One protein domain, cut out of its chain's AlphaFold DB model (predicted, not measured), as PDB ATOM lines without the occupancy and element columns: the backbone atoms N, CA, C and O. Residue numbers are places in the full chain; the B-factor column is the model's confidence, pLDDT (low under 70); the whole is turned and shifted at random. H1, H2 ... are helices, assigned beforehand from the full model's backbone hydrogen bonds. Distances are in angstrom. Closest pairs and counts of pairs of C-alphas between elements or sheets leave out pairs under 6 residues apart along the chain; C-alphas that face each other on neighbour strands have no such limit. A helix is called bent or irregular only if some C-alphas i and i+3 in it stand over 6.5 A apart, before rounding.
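AT A GLANCE: This is residues 51 to 92 of the 92 residues of an uncharacterized protein of Telmatospirillum sp (UniProt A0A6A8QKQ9). Two helices, the longer H1 and the shorter H2, fold back on each other through a tight turn and cross at a steep angle, and at the far end from that turn a loop brings the small helix H3 back onto both of them. H3 packs on H2 near Ala 77 and on residues 52 to 56 of H1, so the three helices make one small helical body. The printed part has 42 residues, with three named helices in the order H1, H2, H3 and no named strand; the class is all helix. The whole is compact, with a radius of gyration of the C-alphas of 9.8 A, and elongated in outline, spanning 29 by 15 by 15 A.

IN THESE COORDINATES: Find C-alpha 51 at (189.174, 139.641, 253.157), where H1 begins; it covers residues 51 to 66 and measures 24.6 A from first to last C-alpha. Near residue 60 you meet a kink of 30 degrees, and further on H1 is irregular, with C-alphas 62 and 65 9.2 A apart. After Tyr 67 and Thr 68, look for C-alpha 69 at (200.683, 150.219, 238.547), where H2 begins; it covers residues 69 to 78 and measures 14.5 A. Residues 79 to 87 then lead to H3, residues 88 to 91, which ends at C-alpha 91 (199.846, 139.260, 249.283). H3 measures 6.3 A between C-alphas 88 and 91, and is neither bent nor irregular, but only just.

HOW THE PARTS SIT: Begin with H1, which touches H2 with residues 56 to 63 alone. Their closest C-alphas, those of Glu 60 and Lys 72, are 6.9 A apart. The two run opposite ways at a steep tilt of 47 degrees. H1 touches H3 with residues 52 to 56 alone, and their closest C-alphas, those of Val 56 and Leu 88, are 7.0 A apart. H2 and H3 also touch, with the C-alphas of Ala 77 and Ala 89 the closest at 4.7 A. On the backbone, every O i to N i+4 pair of H2 is within hydrogen-bond range, against 10 of 12 in H1; H3 is too short for such a pair, and its one O i to N i+3 pair is not within range.

THE WHOLE: The two C-alphas farthest apart are those of Lys 66, the last residue of H1, and Cys 84, in the link from H2 to H3, at 28.9 A. From Ser 51 to Phe 92, the chain's last residue, the C-alphas are 14.6 A apart. The printed part has no cut. The link from H1 to H2 is tight, with 2 residues, and that from H2 to H3 is short, with 9. The mean pLDDT of the printed part is 86.0, and in the model residues 90 to 92 are under 70.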
ATOM      1  N   SER A  51     189.176 138.340 252.474       75.31
ATOM      2  CA  SER A  51     189.174 139.641 253.157       75.31
ATOM      3  C   SER A  51     190.346 140.525 252.734       75.31
ATOM      4  O   SER A  51     190.166 141.698 252.422       75.31
ATOM      5  N   HIS A  52     191.544 139.953 252.656       84.06
ATOM      6  CA  HIS A  52     192.741 140.672 252.235       84.06
ATOM      7  C   HIS A  52     192.684 141.080 250.759       84.06
ATOM      8  O   HIS A  52     192.972 142.225 250.412       84.06
ATOM      9  N   LYS A  53     192.214 140.174 249.896       83.69
ATOM     10  CA  LYS A  53     191.994 140.469 248.473       83.69
ATOM     11  C   LYS A  53     190.921 141.541 248.265       83.69
ATOM     12  O   LYS A  53     191.072 142.381 247.383       83.69
ATOM     13  N   ALA A  54     189.867 141.539 249.081       86.31
ATOM     14  CA  ALA A  54     188.817 142.550 249.024       86.31
ATOM     15  C   ALA A  54     189.349 143.950 249.359       86.31
ATOM     16  O   ALA A  54     189.015 144.896 248.647       86.31
ATOM     17  N   LEU A  55     190.217 144.063 250.374       88.56
ATOM     18  CA  LEU A  55     190.868 145.324 250.745       88.56
ATOM     19  C   LEU A  55     191.798 145.831 249.638       88.56
ATOM     20  O   LEU A  55     191.722 147.001 249.275       88.56
ATOM     21  N   VAL A  56     192.625 144.959 249.052       89.69
ATOM     22  CA  VAL A  56     193.479 145.335 247.910       89.69
ATOM     23  C   VAL A  56     192.621 145.841 246.749       89.69
ATOM     24  O   VAL A  56     192.839 146.947 246.261       89.69
ATOM     25  N   ALA A  57     191.577 145.097 246.377       90.12
ATOM     26  CA  ALA A  57     190.671 145.490 245.303       90.12
ATOM     27  C   ALA A  57     189.914 146.796 245.604       90.12
ATOM     28  O   ALA A  57     189.534 147.519 244.687       90.12
ATOM     29  N   GLU A  58     189.613 147.093 246.869       91.56
ATOM     30  CA  GLU A  58     188.997 148.359 247.285       91.56
ATOM     31  C   GLU A  58     189.965 149.536 247.145       91.56
ATOM     32  O   GLU A  58     189.591 150.574 246.593       91.56
ATOM     33  N   VAL A  59     191.219 149.363 247.565       91.56
ATOM     34  CA  VAL A  59     192.267 150.375 247.387       91.56
ATOM     35  C   VAL A  59     192.512 150.633 245.901       91.56
ATOM     36  O   VAL A  59     192.511 151.786 245.474       91.56
ATOM     37  N   GLU A  60     192.639 149.583 245.087       91.56
ATOM     38  CA  GLU A  60     192.820 149.706 243.635       91.56
ATOM     39  C   GLU A  60     191.652 150.436 242.962       91.56
ATOM     40  O   GLU A  60     191.877 151.322 242.134       91.56
ATOM     41  N   ARG A  61     190.409 150.123 243.356       92.75
ATOM     42  CA  ARG A  61     189.206 150.833 242.890       92.75
ATOM     43  C   ARG A  61     189.205 152.303 243.301       92.75
ATOM     44  O   ARG A  61     188.791 153.148 242.514       92.75
ATOM     45  N   THR A  62     189.671 152.608 244.508       93.06
ATOM     46  CA  THR A  62     189.716 153.979 245.037       93.06
ATOM     47  C   THR A  62     190.766 154.830 244.324       93.06
ATOM     48  O   THR A  62     190.517 155.995 244.019       93.06
ATOM     49  N   LEU A  63     191.930 154.249 244.022       92.38
ATOM     50  CA  LEU A  63     192.979 154.916 243.247       92.38
ATOM     51  C   LEU A  63     192.548 155.111 241.784       92.38
ATOM     52  O   LEU A  63     192.847 156.148 241.184       92.38
ATOM     53  N   GLY A  64     191.811 154.146 241.224       90.25
ATOM     54  CA  GLY A  64     191.314 154.196 239.850       90.25
ATOM     55  C   GLY A  64     192.448 154.320 238.831       90.25
ATOM     56  O   GLY A  64     193.587 153.945 239.099       90.25
ATOM     57  N   ASP A  65     192.168 154.871 237.656       90.81
ATOM     58  CA  ASP A  65     193.152 154.958 236.560       90.81
ATOM     59  C   ASP A  65     194.096 156.165 236.667       90.81
ATOM     60  O   ASP A  65     194.908 156.412 235.780       90.81
ATOM     61  N   LYS A  66     194.006 156.932 237.760       88.94
ATOM     62  CA  LYS A  66     194.826 158.133 237.978       88.94
ATOM     63  C   LYS A  66     196.282 157.827 238.331       88.94
ATOM     64  O   LYS A  66     197.102 158.734 238.262       88.94
ATOM     65  N   TYR A  67     196.575 156.593 238.731       91.50
ATOM     66  CA  TYR A  67     197.884 156.167 239.223       91.50
ATOM     67  C   TYR A  67     198.439 155.037 238.364       91.50
ATOM     68  O   TYR A  67     197.687 154.149 237.940       91.50
ATOM     69  N   THR A  68     199.754 155.031 238.152       92.56
ATOM     70  CA  THR A  68     200.422 153.915 237.471       92.56
ATOM     71  C   THR A  68     200.396 152.653 238.346       92.56
ATOM     72  O   THR A  68     200.206 152.743 239.565       92.56
ATOM     73  N   PRO A  69     200.585 151.454 237.768       89.00
ATOM     74  CA  PRO A  69     200.683 150.219 238.547       89.00
ATOM     75  C   PRO A  69     201.736 150.297 239.661       89.00
ATOM     76  O   PRO A  69     201.488 149.865 240.786       89.00
ATOM     77  N   GLU A  70     202.880 150.924 239.385       89.75
ATOM     78  CA  GLU A  70     203.977 151.087 240.342       89.75
ATOM     79  C   GLU A  70     203.586 152.023 241.495       89.75
ATOM     80  O   GLU A  70     203.949 151.792 242.650       89.75
ATOM     81  N   GLU A  71     202.830 153.083 241.207       91.19
ATOM     82  CA  GLU A  71     202.316 154.001 242.226       91.19
ATOM     83  C   GLU A  71     201.254 153.333 243.101       91.19
ATOM     84  O   GLU A  71     201.306 153.452 244.327       91.19
ATOM     85  N   LYS A  72     200.341 152.563 242.497       91.00
ATOM     86  CA  LYS A  72     199.347 151.768 243.236       91.00
ATOM     87  C   LYS A  72     200.021 150.782 244.181       91.00
ATOM     88  O   LYS A  72     199.626 150.675 245.342       91.00
ATOM     89  N   GLN A  73     201.083 150.123 243.723       88.94
ATOM     90  CA  GLN A  73     201.837 149.180 244.541       88.94
ATOM     91  C   GLN A  73     202.532 149.863 245.727       88.94
ATOM     92  O   GLN A  73     202.513 149.328 246.834       88.94
ATOM     93  N   LYS A  74     203.077 151.074 245.543       91.62
ATOM     94  CA  LYS A  74     203.641 151.870 246.650       91.62
ATOM     95  C   LYS A  74     202.592 152.237 247.695       91.62
ATOM     96  O   LYS A  74     202.882 152.169 248.887       91.62
ATOM     97  N   VAL A  75     201.383 152.602 247.264       92.06
ATOM     98  CA  VAL A  75     200.275 152.889 248.186       92.06
ATOM     99  C   VAL A  75     199.883 151.626 248.950       92.06
ATOM    100  O   VAL A  75     199.836 151.655 250.175       92.06
ATOM    101  N   LEU A  76     199.678 150.502 248.257       89.94
ATOM    102  CA  LEU A  76     199.358 149.217 248.889       89.94
ATOM    103  C   LEU A  76     200.432 148.773 249.894       89.94
ATOM    104  O   LEU A  76     200.095 148.264 250.961       89.94
ATOM    105  N   ALA A  77     201.710 149.014 249.596       89.69
ATOM    106  CA  ALA A  77     202.822 148.702 250.494       89.69
ATOM    107  C   ALA A  77     202.874 149.563 251.762       89.69
ATOM    108  O   ALA A  77     203.424 149.121 252.769       89.69
ATOM    109  N   ALA A  78     202.286 150.759 251.740       91.50
ATOM    110  CA  ALA A  78     202.190 151.623 252.912       91.50
ATOM    111  C   ALA A  78     200.981 151.298 253.809       91.50
ATOM    112  O   ALA A  78     200.874 151.843 254.909       91.50
ATOM    113  N   LEU A  79     200.062 150.440 253.356       90.75
ATOM    114  CA  LEU A  79     198.821 150.127 254.059       90.75
ATOM    115  C   LEU A  79     198.915 148.817 254.843       90.75
ATOM    116  O   LEU A  79     199.520 147.830 254.420       90.75
ATOM    117  N   THR A  80     198.231 148.797 255.982       89.50
ATOM    118  CA  THR A  80     198.089 147.625 256.847       89.50
ATOM    119  C   THR A  80     196.626 147.225 256.957       89.50
ATOM    120  O   THR A  80     195.743 148.080 257.022       89.50
ATOM    121  N   CYS A  81     196.360 145.926 257.032       84.88
ATOM    122  CA  CYS A  81     195.025 145.408 257.291       84.88
ATOM    123  C   CYS A  81     194.532 145.857 258.679       84.88
ATOM    124  O   CYS A  81     195.217 145.602 259.671       84.88
ATOM    125  N   PRO A  82     193.343 146.473 258.800       83.69
ATOM    126  CA  PRO A  82     192.836 146.960 260.084       83.69
ATOM    127  C   PRO A  82     192.388 145.835 261.030       83.69
ATOM    128  O   PRO A  82     192.154 146.089 262.207       83.69
ATOM    129  N   ILE A  83     192.251 144.601 260.530       79.31
ATOM    130  CA  ILE A  83     191.834 143.444 261.334       79.31
ATOM    131  C   ILE A  83     193.032 142.818 262.053       79.31
ATOM    132  O   ILE A  83     192.923 142.447 263.218       79.31
ATOM    133  N   CYS A  84     194.172 142.702 261.370       79.81
ATOM    134  CA  CYS A  84     195.326 141.953 261.873       79.81
ATOM    135  C   CYS A  84     196.626 142.753 261.967       79.81
ATOM    136  O   CYS A  84     197.590 142.278 262.558       79.81
ATOM    137  N   GLY A  85     196.678 143.953 261.389       80.38
ATOM    138  CA  GLY A  85     197.881 144.782 261.334       80.38
ATOM    139  C   GLY A  85     198.924 144.328 260.308       80.38
ATOM    140  O   GLY A  85     199.952 144.988 260.177       80.38
ATOM    141  N   CYS A  86     198.692 143.242 259.561       83.94
ATOM    142  CA  CYS A  86     199.629 142.778 258.536       83.94
ATOM    143  C   CYS A  86     199.732 143.780 257.370       83.94
ATOM    144  O   CYS A  86     198.711 144.354 256.974       83.94
ATOM    145  N   PRO A  87     200.923 143.965 256.772       84.88
ATOM    146  CA  PRO A  87     201.073 144.759 255.556       84.88
ATOM    147  C   PRO A  87     200.258 144.162 254.405       84.88
ATOM    148  O   PRO A  87     200.366 142.965 254.129       84.88
ATOM    149  N   LEU A  88     199.495 144.990 253.688       82.69
ATOM    150  CA  LEU A  88     198.727 144.525 252.524       82.69
ATOM    151  C   LEU A  88     199.629 144.111 251.353       82.69
ATOM    152  O   LEU A  88     199.217 143.309 250.520       82.69
ATOM    153  N   ALA A  89     200.877 144.586 251.312       76.06
ATOM    154  CA  ALA A  89     201.854 144.147 250.316       76.06
ATOM    155  C   ALA A  89     202.351 142.705 250.483       76.06
ATOM    156  O   ALA A  89     202.964 142.183 249.564       76.06
ATOM    157  N   GLY A  90     202.074 142.029 251.603       65.00
ATOM    158  CA  GLY A  90     202.469 140.625 251.789       65.00
ATOM    159  C   GLY A  90     201.674 139.615 250.947       65.00
ATOM    160  O   GLY A  90     201.844 138.413 251.131       65.00
ATOM    161  N   LEU A  91     200.766 140.080 250.081       62.53
ATOM    162  CA  LEU A  91     199.846 139.260 249.283       62.53
ATOM    163  C   LEU A  91     200.297 139.033 247.833       62.53
ATOM    164  O   LEU A  91     199.617 138.288 247.123       62.53
ATOM    165  N   PHE A  92     201.378 139.676 247.389       58.03
ATOM    166  CA  PHE A  92     201.893 139.606 246.022       58.03
ATOM    167  C   PHE A  92     203.419 139.520 245.987       58.03
ATOM    168  O   PHE A  92     204.071 140.105 246.880       58.03
TER     169      PHE A  92